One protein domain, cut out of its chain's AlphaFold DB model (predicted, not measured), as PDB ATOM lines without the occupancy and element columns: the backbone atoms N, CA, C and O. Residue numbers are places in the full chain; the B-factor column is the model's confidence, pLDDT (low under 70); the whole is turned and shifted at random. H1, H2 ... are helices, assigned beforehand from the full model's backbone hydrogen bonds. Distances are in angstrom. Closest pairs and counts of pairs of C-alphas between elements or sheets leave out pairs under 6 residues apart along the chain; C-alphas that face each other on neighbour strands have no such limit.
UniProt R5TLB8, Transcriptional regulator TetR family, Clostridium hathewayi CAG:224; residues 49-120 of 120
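Overview. This is residues 49 to 120 of the 120 residues of the protein "Transcriptional regulator TetR family" of Clostridium hathewayi CAG:224 (UniProt R5TLB8). The model is a long, loose helical hairpin, in which H3 and H2 run side by side in opposite ways, with a shorter helix, H1, set slantwise near the open end where H2 begins. The turn at the other end of the hairpin sticks out, with residues 89 to 95 standing free. The printed part has 72 residues with three named helices in the order H1, H2, H3 and no named strand; its class is all helix. The whole is loose, with a radius of gyration of the C-alphas of 14.6 A, and elongated, spanning 45 by 25 by 15 A.

Along the chain. The longest helix, H3, holds residues 94 to 115 and measures 30.7 A from first to last C-alpha, from C-alpha 94 at (327.327, 260.667, 407.330) to C-alpha 115 at (357.041, 266.962, 402.670). Before it comes H2, residues 70 to 89, 28.0 A long, with a kink of 25 degrees near residue 83. H1, residues 49 to 60, is 16.5 A long and begins with C-alpha 49 at (347.451, 280.450, 399.735).

Arrangement. H3 and H2 form a helical hairpin, two helices that follow each other and run opposite ways, at a shallow tilt of 10 degrees. They only just touch, with 3 pairs of C-alphas within 8 A. H2 touches H3 with residues 80 to 87 alone, and the closest C-alphas of the two helices are those of Phe 87 and Ala 97, 6.2 A apart. Their centres are 12.3 A apart. H1 is close to H2 but not clearly touching it: their closest C-alphas, those of Cys 51 and Ile 73, are 7.5 A apart. H1 and H2 run opposite ways at a steep tilt of 45 degrees. H1 and H3 are apart. Every backbone O i to N i+4 pair is within hydrogen-bond range in H1 and H3, while in H2 13 of 16 are.

Size, cuts and confidence. The two C-alphas farthest apart, those of Gly 62 and Asp 91, are 45.3 A apart. The link from H2 to H3, residues 90 to 93, is tight, and the link from H1 to H2, residues 61 to 69, is short; no link is long. The printed part has no cut, and it ends at Ser 120, the chain's last residue. The C-alphas of Arg 49 and Ser 120, the first and last printed, are 24.5 A apart. The mean pLDDT of the printed part is 90.2, and one residue, residue 120, is under 70.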
ATOM      1  N   ARG A  49     346.984 279.217 399.082       93.38
ATOM      2  CA  ARG A  49     347.451 280.450 399.735       93.38
ATOM      3  C   ARG A  49     347.786 280.218 401.208       93.38
ATOM      4  O   ARG A  49     348.860 280.627 401.639       93.38
ATOM      5  N   SER A  50     346.934 279.506 401.947       89.62
ATOM      6  CA  SER A  50     347.201 279.147 403.349       89.62
ATOM      7  C   SER A  50     348.488 278.329 403.507       89.62
ATOM      8  O   SER A  50     349.252 278.553 404.445       89.62
ATOM      9  N   CYS A  51     348.772 277.413 402.578       89.69
ATOM     10  CA  CYS A  51     350.009 276.637 402.554       89.69
ATOM     11  C   CYS A  51     351.240 277.521 402.297       89.69
ATOM     12  O   CYS A  51     352.257 277.362 402.976       89.69
ATOM     13  N   HIS A  52     351.156 278.477 401.367       91.00
ATOM     14  CA  HIS A  52     352.217 279.464 401.146       91.00
ATOM     15  C   HIS A  52     352.470 280.332 402.385       91.00
ATOM     16  O   HIS A  52     353.624 280.471 402.799       91.00
ATOM     17  N   ASP A  53     351.412 280.842 403.015       90.81
ATOM     18  CA  ASP A  53     351.507 281.651 404.234       90.81
ATOM     19  C   ASP A  53     352.115 280.852 405.396       90.81
ATOM     20  O   ASP A  53     352.988 281.345 406.115       90.81
ATOM     21  N   PHE A  54     351.709 279.588 405.551       87.06
ATOM     22  CA  PHE A  54     352.259 278.691 406.563       87.06
ATOM     23  C   PHE A  54     353.752 278.431 406.348       87.06
ATOM     24  O   PHE A  54     354.538 278.567 407.286       87.06
ATOM     25  N   MET A  55     354.166 278.093 405.124       88.25
ATOM     26  CA  MET A  55     355.581 277.874 404.807       88.25
ATOM     27  C   MET A  55     356.417 279.131 405.066       88.25
ATOM     28  O   MET A  55     357.460 279.034 405.711       88.25
ATOM     29  N   ALA A  56     355.935 280.306 404.654       89.62
ATOM     30  CA  ALA A  56     356.613 281.574 404.912       89.62
ATOM     31  C   ALA A  56     356.756 281.857 406.419       89.62
ATOM     32  O   ALA A  56     357.812 282.306 406.868       89.62
ATOM     33  N   ALA A  57     355.728 281.562 407.220       88.81
ATOM     34  CA  ALA A  57     355.791 281.707 408.674       88.81
ATOM     35  C   ALA A  57     356.813 280.746 409.308       88.81
ATOM     36  O   ALA A  57     357.593 281.153 410.169       88.81
ATOM     37  N   VAL A  58     356.855 279.486 408.864       84.31
ATOM     38  CA  VAL A  58     357.824 278.489 409.348       84.31
ATOM     39  C   VAL A  58     359.264 278.891 408.991       84.31
ATOM     40  O   VAL A  58     360.146 278.800 409.849       84.31
ATOM     41  N   GLU A  59     359.498 279.412 407.783       87.69
ATOM     42  CA  GLU A  59     360.800 279.965 407.380       87.69
ATOM     43  C   GLU A  59     361.212 281.163 408.250       87.69
ATOM     44  O   GLU A  59     362.350 281.224 408.719       87.69
ATOM     45  N   GLN A  60     360.291 282.095 408.531       89.81
ATOM     46  CA  GLN A  60     360.550 283.251 409.406       89.81
ATOM     47  C   GLN A  60     360.908 282.845 410.844       89.81
ATOM     48  O   GLN A  60     361.655 283.555 411.518       89.81
ATOM     49  N   MET A  61     360.416 281.695 411.310       86.56
ATOM     50  CA  MET A  61     360.772 281.117 412.610       86.56
ATOM     51  C   MET A  61     362.144 280.415 412.610       86.56
ATOM     52  O   MET A  61     362.575 279.923 413.654       86.56
ATOM     53  N   GLY A  62     362.845 280.375 411.473       85.88
ATOM     54  CA  GLY A  62     364.185 279.798 411.339       85.88
ATOM     55  C   GLY A  62     364.205 278.288 411.093       85.88
ATOM     56  O   GLY A  62     365.274 277.678 411.152       85.88
ATOM     57  N   TYR A  63     363.052 277.673 410.815       83.06
ATOM     58  CA  TYR A  63     362.993 276.268 410.428       83.06
ATOM     59  C   TYR A  63     363.251 276.122 408.921       83.06
ATOM     60  O   TYR A  63     362.695 276.883 408.128       83.06
ATOM     61  N   PRO A  64     364.073 275.146 408.495       82.44
ATOM     62  CA  PRO A  64     364.323 274.917 407.079       82.44
ATOM     63  C   PRO A  64     363.068 274.342 406.413       82.44
ATOM     64  O   PRO A  64     362.685 273.206 406.689       82.44
ATOM     65  N   VAL A  65     362.456 275.107 405.510       83.69
ATOM     66  CA  VAL A  65     361.344 274.640 404.676       83.69
ATOM     67  C   VAL A  65     361.883 274.282 403.288       83.69
ATOM     68  O   VAL A  65     362.640 275.054 402.697       83.69
ATOM     69  N   PRO A  66     361.566 273.096 402.746       85.81
ATOM     70  CA  PRO A  66     361.941 272.772 401.380       85.81
ATOM     71  C   PRO A  66     361.168 273.651 400.397       85.81
ATOM     72  O   PRO A  66     359.968 273.865 400.550       85.81
ATOM     73  N   LYS A  67     361.839 274.104 399.335       84.62
ATOM     74  CA  LYS A  67     361.173 274.827 398.251       84.62
ATOM     75  C   LYS A  67     360.238 273.877 397.502       84.62
ATOM     76  O   LYS A  67     360.695 273.045 396.717       84.62
ATOM     77  N   LEU A  68     358.940 274.009 397.746       89.19
ATOM     78  CA  LEU A  68     357.908 273.272 397.025       89.19
ATOM     79  C   LEU A  68     357.548 274.015 395.736       89.19
ATOM     80  O   LEU A  68     357.523 275.242 395.705       89.19
ATOM     81  N   GLY A  69     357.308 273.270 394.658       91.69
ATOM     82  CA  GLY A  69     356.773 273.850 393.429       91.69
ATOM     83  C   GLY A  69     355.264 274.045 393.538       91.69
ATOM     84  O   GLY A  69     354.579 273.162 394.054       91.69
ATOM     85  N   ASP A  70     354.751 275.143 392.988       92.56
ATOM     86  CA  ASP A  70     353.321 275.494 393.020       92.56
ATOM     87  C   ASP A  70     352.429 274.360 392.498       92.56
ATOM     88  O   ASP A  70     351.378 274.078 393.059       92.56
ATOM     89  N   ALA A  71     352.894 273.618 391.486       94.31
ATOM     90  CA  ALA A  71     352.177 272.461 390.954       94.31
ATOM     91  C   ALA A  71     351.938 271.360 392.004       94.31
ATOM     92  O   ALA A  71     350.881 270.739 392.005       94.31
ATOM     93  N   LEU A  72     352.899 271.109 392.900       92.62
ATOM     94  CA  LEU A  72     352.726 270.115 393.961       92.62
ATOM     95  C   LEU A  72     351.697 270.594 394.985       92.62
ATOM     96  O   LEU A  72     350.827 269.819 395.368       92.62
ATOM     97  N   ILE A  73     351.794 271.858 395.401       92.94
ATOM     98  CA  ILE A  73     350.865 272.464 396.364       92.94
ATOM     99  C   ILE A  73     349.446 272.404 395.792       92.94
ATOM    100  O   ILE A  73     348.555 271.860 396.437       92.94
ATOM    101  N   HIS A  74     349.277 272.820 394.536       93.81
ATOM    102  CA  HIS A  74     348.014 272.728 393.814       93.81
ATOM    103  C   HIS A  74     347.454 271.300 393.766       93.81
ATOM    104  O   HIS A  74     346.286 271.074 394.086       93.81
ATOM    105  N   ILE A  75     348.275 270.303 393.410       93.19
ATOM    106  CA  ILE A  75     347.836 268.898 393.365       93.19
ATOM    107  C   ILE A  75     347.369 268.430 394.747       93.19
ATOM    108  O   ILE A  75     346.317 267.803 394.861       93.19
ATOM    109  N   VAL A  76     348.115 268.729 395.812       92.12
ATOM    110  CA  VAL A  76     347.757 268.270 397.164       92.12
ATOM    111  C   VAL A  76     346.488 268.968 397.670       92.12
ATOM    112  O   VAL A  76     345.576 268.293 398.147       92.12
ATOM    113  N   CYS A  77     346.380 270.288 397.511       92.00
ATOM    114  CA  CYS A  77     345.210 271.057 397.946       92.00
ATOM    115  C   CYS A  77     343.944 270.674 397.163       92.00
ATOM    116  O   CYS A  77     342.899 270.421 397.760       92.00
ATOM    117  N   SER A  78     344.025 270.559 395.834       92.56
ATOM    118  CA  SER A  78     342.872 270.178 395.003       92.56
ATOM    119  C   SER A  78     342.403 268.744 395.267       92.56
ATOM    120  O   SER A  78     341.201 268.489 395.367       92.56
ATOM    121  N   THR A  79     343.331 267.795 395.434       92.12
ATOM    122  CA  THR A  79     342.973 266.394 395.713       92.12
ATOM    123  C   THR A  79     342.321 266.214 397.080       92.12
ATOM    124  O   THR A  79     341.426 265.380 397.198       92.12
ATOM    125  N   PHE A  80     342.682 267.015 398.088       91.94
ATOM    126  CA  PHE A  80     342.001 267.017 399.386       91.94
ATOM    127  C   PHE A  80     340.502 267.326 399.255       91.94
ATOM    128  O   PHE A  80     339.664 266.589 399.772       91.94
ATOM    129  N   PHE A  81     340.141 268.371 398.509       91.38
ATOM    130  CA  PHE A  81     338.736 268.730 398.317       91.38
ATOM    131  C   PHE A  81     337.977 267.722 397.449       91.38
ATOM    132  O   PHE A  81     336.823 267.410 397.746       91.38
ATOM    133  N   ARG A  82     338.638 267.132 396.445       91.69
ATOM    134  CA  ARG A  82     338.060 266.020 395.674       91.69
ATOM    135  C   ARG A  82     337.735 264.816 396.560       91.69
ATOM    136  O   ARG A  82     336.680 264.228 396.391       91.69
ATOM    137  N   GLN A  83     338.566 264.486 397.552       92.69
ATOM    138  CA  GLN A  83     338.260 263.400 398.499       92.69
ATOM    139  C   GLN A  83     336.969 263.655 399.297       92.69
ATOM    140  O   GLN A  83     336.263 262.707 399.623       92.69
ATOM    141  N   ILE A  84     336.644 264.917 399.600       91.75
ATOM    142  CA  ILE A  84     335.388 265.284 400.275       91.75
ATOM    143  C   ILE A  84     334.205 265.212 399.302       91.75
ATOM    144  O   ILE A  84     333.122 264.775 399.689       91.75
ATOM    145  N   GLN A  85     334.410 265.612 398.044       92.56
ATOM    146  CA  GLN A  85     333.400 265.518 396.988       92.56
ATOM    147  C   GLN A  85     332.883 264.085 396.813       92.56
ATOM    148  O   GLN A  85     331.675 263.890 396.689       92.56
ATOM    149  N   GLU A  86     333.774 263.091 396.869       95.06
ATOM    150  CA  GLU A  86     333.432 261.667 396.737       95.06
ATOM    151  C   GLU A  86     332.313 261.232 397.694       95.06
ATOM    152  O   GLU A  86     331.479 260.403 397.330       95.06
ATOM    153  N   PHE A  87     332.255 261.806 398.902       96.50
ATOM    154  CA  PHE A  87     331.208 261.494 399.877       96.50
ATOM    155  C   PHE A  87     329.817 261.920 399.403       96.50
ATOM    156  O   PHE A  87     328.833 261.227 399.660       96.50
ATOM    157  N   VAL A  88     329.740 263.048 398.696       95.75
ATOM    158  CA  VAL A  88     328.491 263.599 398.162       95.75
ATOM    159  C   VAL A  88     328.099 262.885 396.869       95.75
ATOM    160  O   VAL A  88     326.944 262.483 396.707       95.75
ATOM    161  N   ASP A  89     329.058 262.681 395.966       93.75
ATOM    162  CA  ASP A  89     328.815 262.052 394.664       93.75
ATOM    163  C   ASP A  89     328.329 260.604 394.806       93.75
ATOM    164  O   ASP A  89     327.441 260.181 394.063       93.75
ATOM    165  N   HIS A  90     328.840 259.876 395.802       95.75
ATOM    166  CA  HIS A  90     328.503 258.472 396.049       95.75
ATOM    167  C   HIS A  90     327.472 258.244 397.164       95.75
ATOM    168  O   HIS A  90     327.245 257.095 397.540       95.75
ATOM    169  N   ASP A  91     326.847 259.304 397.687       96.56
ATOM    170  CA  ASP A  91     325.837 259.214 398.753       96.56
ATOM    171  C   ASP A  91     326.328 258.412 399.976       96.56
ATOM    172  O   ASP A  91     325.600 257.611 400.569       96.56
ATOM    173  N   ILE A  92     327.592 258.630 400.361       98.06
ATOM    174  CA  ILE A  92     328.207 257.946 401.500       98.06
ATOM    175  C   ILE A  92     327.450 258.333 402.783       98.06
ATOM    176  O   ILE A  92     327.139 259.511 402.981       98.06
ATOM    177  N   PRO A  93     327.135 257.395 403.694       98.19
ATOM    178  CA  PRO A  93     326.473 257.732 404.952       98.19
ATOM    179  C   PRO A  93     327.311 258.688 405.814       98.19
ATOM    180  O   PRO A  93     328.526 258.539 405.917       98.19
ATOM    181  N   ARG A  94     326.658 259.638 406.502       97.88
ATOM    182  CA  ARG A  94     327.327 260.667 407.330       97.88
ATOM    183  C   ARG A  94     328.348 260.082 408.308       97.88
ATOM    184  O   ARG A  94     329.459 260.590 408.411       97.88
ATOM    185  N   GLU A  95     327.967 259.038 409.041       97.38
ATOM    186  CA  GLU A  95     328.836 258.402 410.040       97.38
ATOM    187  C   GLU A  95     330.104 257.818 409.399       97.38
ATOM    188  O   GLU A  95     331.210 258.014 409.906       97.38
ATOM    189  N   GLU A  96     329.950 257.176 408.240       97.88
ATOM    190  CA  GLU A  96     331.060 256.630 407.466       97.88
ATOM    191  C   GLU A  96     331.955 257.747 406.926       97.88
ATOM    192  O   GLU A  96     333.164 257.708 407.136       97.88
ATOM    193  N   ALA A  97     331.380 258.795 406.332       97.62
ATOM    194  CA  ALA A  97     332.142 259.931 405.823       97.62
ATOM    195  C   ALA A  97     332.936 260.649 406.923       97.62
ATOM    196  O   ALA A  97     334.106 260.973 406.724       97.62
ATOM    197  N   VAL A  98     332.354 260.847 408.112       95.56
ATOM    198  CA  VAL A  98     333.064 261.429 409.262       95.56
ATOM    199  C   VAL A  98     334.218 260.523 409.709       95.56
ATOM    200  O   VAL A  98     335.334 261.012 409.898       95.56
ATOM    201  N   SER A  99     334.002 259.208 409.806       94.56
ATOM    202  CA  SER A  99     335.061 258.243 410.140       94.56
ATOM    203  C   SER A  99     336.192 258.226 409.095       94.56
ATOM    204  O   SER A  99     337.379 258.309 409.434       94.56
ATOM    205  N   CYS A 100     335.841 258.216 407.808       95.31
ATOM    206  CA  CYS A 100     336.789 258.322 406.701       95.31
ATOM    207  C   CYS A 100     337.568 259.640 406.754       95.31
ATOM    208  O   CYS A 100     338.786 259.640 406.579       95.31
ATOM    209  N   SER A 101     336.902 260.754 407.067       93.19
ATOM    210  CA  SER A 101     337.516 262.082 407.139       93.19
ATOM    211  C   SER A 101     338.616 262.183 408.199       93.19
ATOM    212  O   SER A 101     339.645 262.814 407.958       93.19
ATOM    213  N   LEU A 102     338.463 261.491 409.335       91.62
ATOM    214  CA  LEU A 102     339.502 261.391 410.365       91.62
ATOM    215  C   LEU A 102     340.745 260.674 409.830       91.62
ATOM    216  O   LEU A 102     341.877 261.098 410.067       91.62
ATOM    217  N   THR A 103     340.539 259.593 409.079       91.94
ATOM    218  CA  THR A 103     341.632 258.830 408.463       91.94
ATOM    219  C   THR A 103     342.337 259.652 407.384       91.94
ATOM    220  O   THR A 103     343.567 259.722 407.372       91.94
ATOM    221  N   LEU A 104     341.576 260.332 406.521       90.62
ATOM    222  CA  LEU A 104     342.114 261.218 405.489       90.62
ATOM    223  C   LEU A 104     342.881 262.398 406.093       90.62
ATOM    224  O   LEU A 104     343.971 262.709 405.625       90.62
ATOM    225  N   SER A 105     342.375 263.002 407.172       88.62
ATOM    226  CA  SER A 105     343.074 264.072 407.894       88.62
ATOM    227  C   SER A 105     344.455 263.622 408.375       88.62
ATOM    228  O   SER A 105     345.460 264.285 408.114       88.62
ATOM    229  N   ARG A 106     344.541 262.436 408.993       89.62
ATOM    230  CA  ARG A 106     345.820 261.855 409.432       89.62
ATOM    231  C   ARG A 106     346.759 261.569 408.266       89.62
ATOM    232  O   ARG A 106     347.954 261.836 408.376       89.62
ATOM    233  N   PHE A 107     346.228 261.048 407.160       89.56
ATOM    234  CA  PHE A 107     347.000 260.791 405.946       89.56
ATOM    235  C   PHE A 107     347.606 262.083 405.382       89.56
ATOM    236  O   PHE A 107     348.817 262.150 405.170       89.56
ATOM    237  N   GLN A 108     346.790 263.129 405.219       87.69
ATOM    238  CA  GLN A 108     347.229 264.434 404.722       87.69
ATOM    239  C   GLN A 108     348.246 265.079 405.666       87.69
ATOM    240  O   GLN A 108     349.303 265.531 405.233       87.69
ATOM    241  N   HIS A 109     347.978 265.056 406.973       86.25
ATOM    242  CA  HIS A 109     348.884 265.599 407.978       86.25
ATOM    243  C   HIS A 109     350.250 264.897 407.968       86.25
ATOM    244  O   HIS A 109     351.291 265.555 407.976       86.25
ATOM    245  N   ALA A 110     350.265 263.560 407.919       89.12
ATOM    246  CA  ALA A 110     351.501 262.788 407.835       89.12
ATOM    247  C   ALA A 110     352.265 263.076 406.532       89.12
ATOM    248  O   ALA A 110     353.490 263.236 406.562       89.12
ATOM    249  N   GLY A 111     351.548 263.195 405.409       88.81
ATOM    250  CA  GLY A 111     352.106 263.597 404.120       88.81
ATOM    251  C   GLY A 111     352.789 264.963 404.194       88.81
ATOM    252  O   GLY A 111     353.974 265.072 403.881       88.81
ATOM    253  N   TRP A 112     352.091 265.981 404.699       86.94
ATOM    254  CA  TRP A 112     352.625 267.336 404.844       86.94
ATOM    255  C   TRP A 112     353.803 267.421 405.806       86.94
ATOM    256  O   TRP A 112     354.816 268.029 405.464       86.94
ATOM    257  N   LYS A 113     353.733 266.762 406.970       87.06
ATOM    258  CA  LYS A 113     354.880 266.666 407.886       87.06
ATOM    259  C   LYS A 113     356.113 266.121 407.172       87.06
ATOM    260  O   LYS A 113     357.208 266.655 407.344       87.06
ATOM    261  N   LYS A 114     355.934 265.076 406.358       88.69
ATOM    262  CA  LYS A 114     357.030 264.464 405.611       88.69
ATOM    263  C   LYS A 114     357.562 265.379 404.509       88.69
ATOM    264  O   LYS A 114     358.776 265.504 404.394       88.69
ATOM    265  N   ILE A 115     356.680 266.014 403.737       88.25
ATOM    266  CA  ILE A 115     357.041 266.962 402.670       88.25
ATOM    267  C   ILE A 115     357.842 268.130 403.242       88.25
ATOM    268  O   ILE A 115     358.858 268.501 402.670       88.25
ATOM    269  N   LEU A 116     357.415 268.674 404.381       85.31
ATOM    270  CA  LEU A 116     358.006 269.853 405.010       85.31
ATOM    271  C   LEU A 116     359.195 269.535 405.932       85.31
ATOM    272  O   LEU A 116     359.730 270.442 406.558       85.31
ATOM    273  N   ASN A 117     359.616 268.268 406.027       85.75
ATOM    274  CA  ASN A 117     360.669 267.808 406.941       85.75
ATOM    275  C   ASN A 117     360.446 268.224 408.410       85.75
ATOM    276  O   ASN A 117     361.398 268.507 409.139       85.75
ATOM    277  N   LEU A 118     359.188 268.249 408.855       81.12
ATOM    278  CA  LEU A 118     358.851 268.580 410.236       81.12
ATOM    279  C   LEU A 118     359.140 267.389 411.167       81.12
ATOM    280  O   LEU A 118     358.968 266.235 410.762       81.12
ATOM    281  N   PRO A 119     359.554 267.642 412.420       74.69
ATOM    282  CA  PRO A 119     359.797 266.582 413.389       74.69
ATOM    283  C   PRO A 119     358.514 265.799 413.717       74.69
ATOM    284  O   PRO A 119     357.407 266.354 413.763       74.69
ATOM    285  N   SER A 120     358.694 264.492 413.928       63.75
ATOM    286  CA  SER A 120     357.648 263.526 414.284       63.75
ATOM    287  C   SER A 120     356.971 263.881 415.600       63.75
ATOM    288  O   SER A 120     357.689 263.992 416.616       63.75
TER     289      SER A 120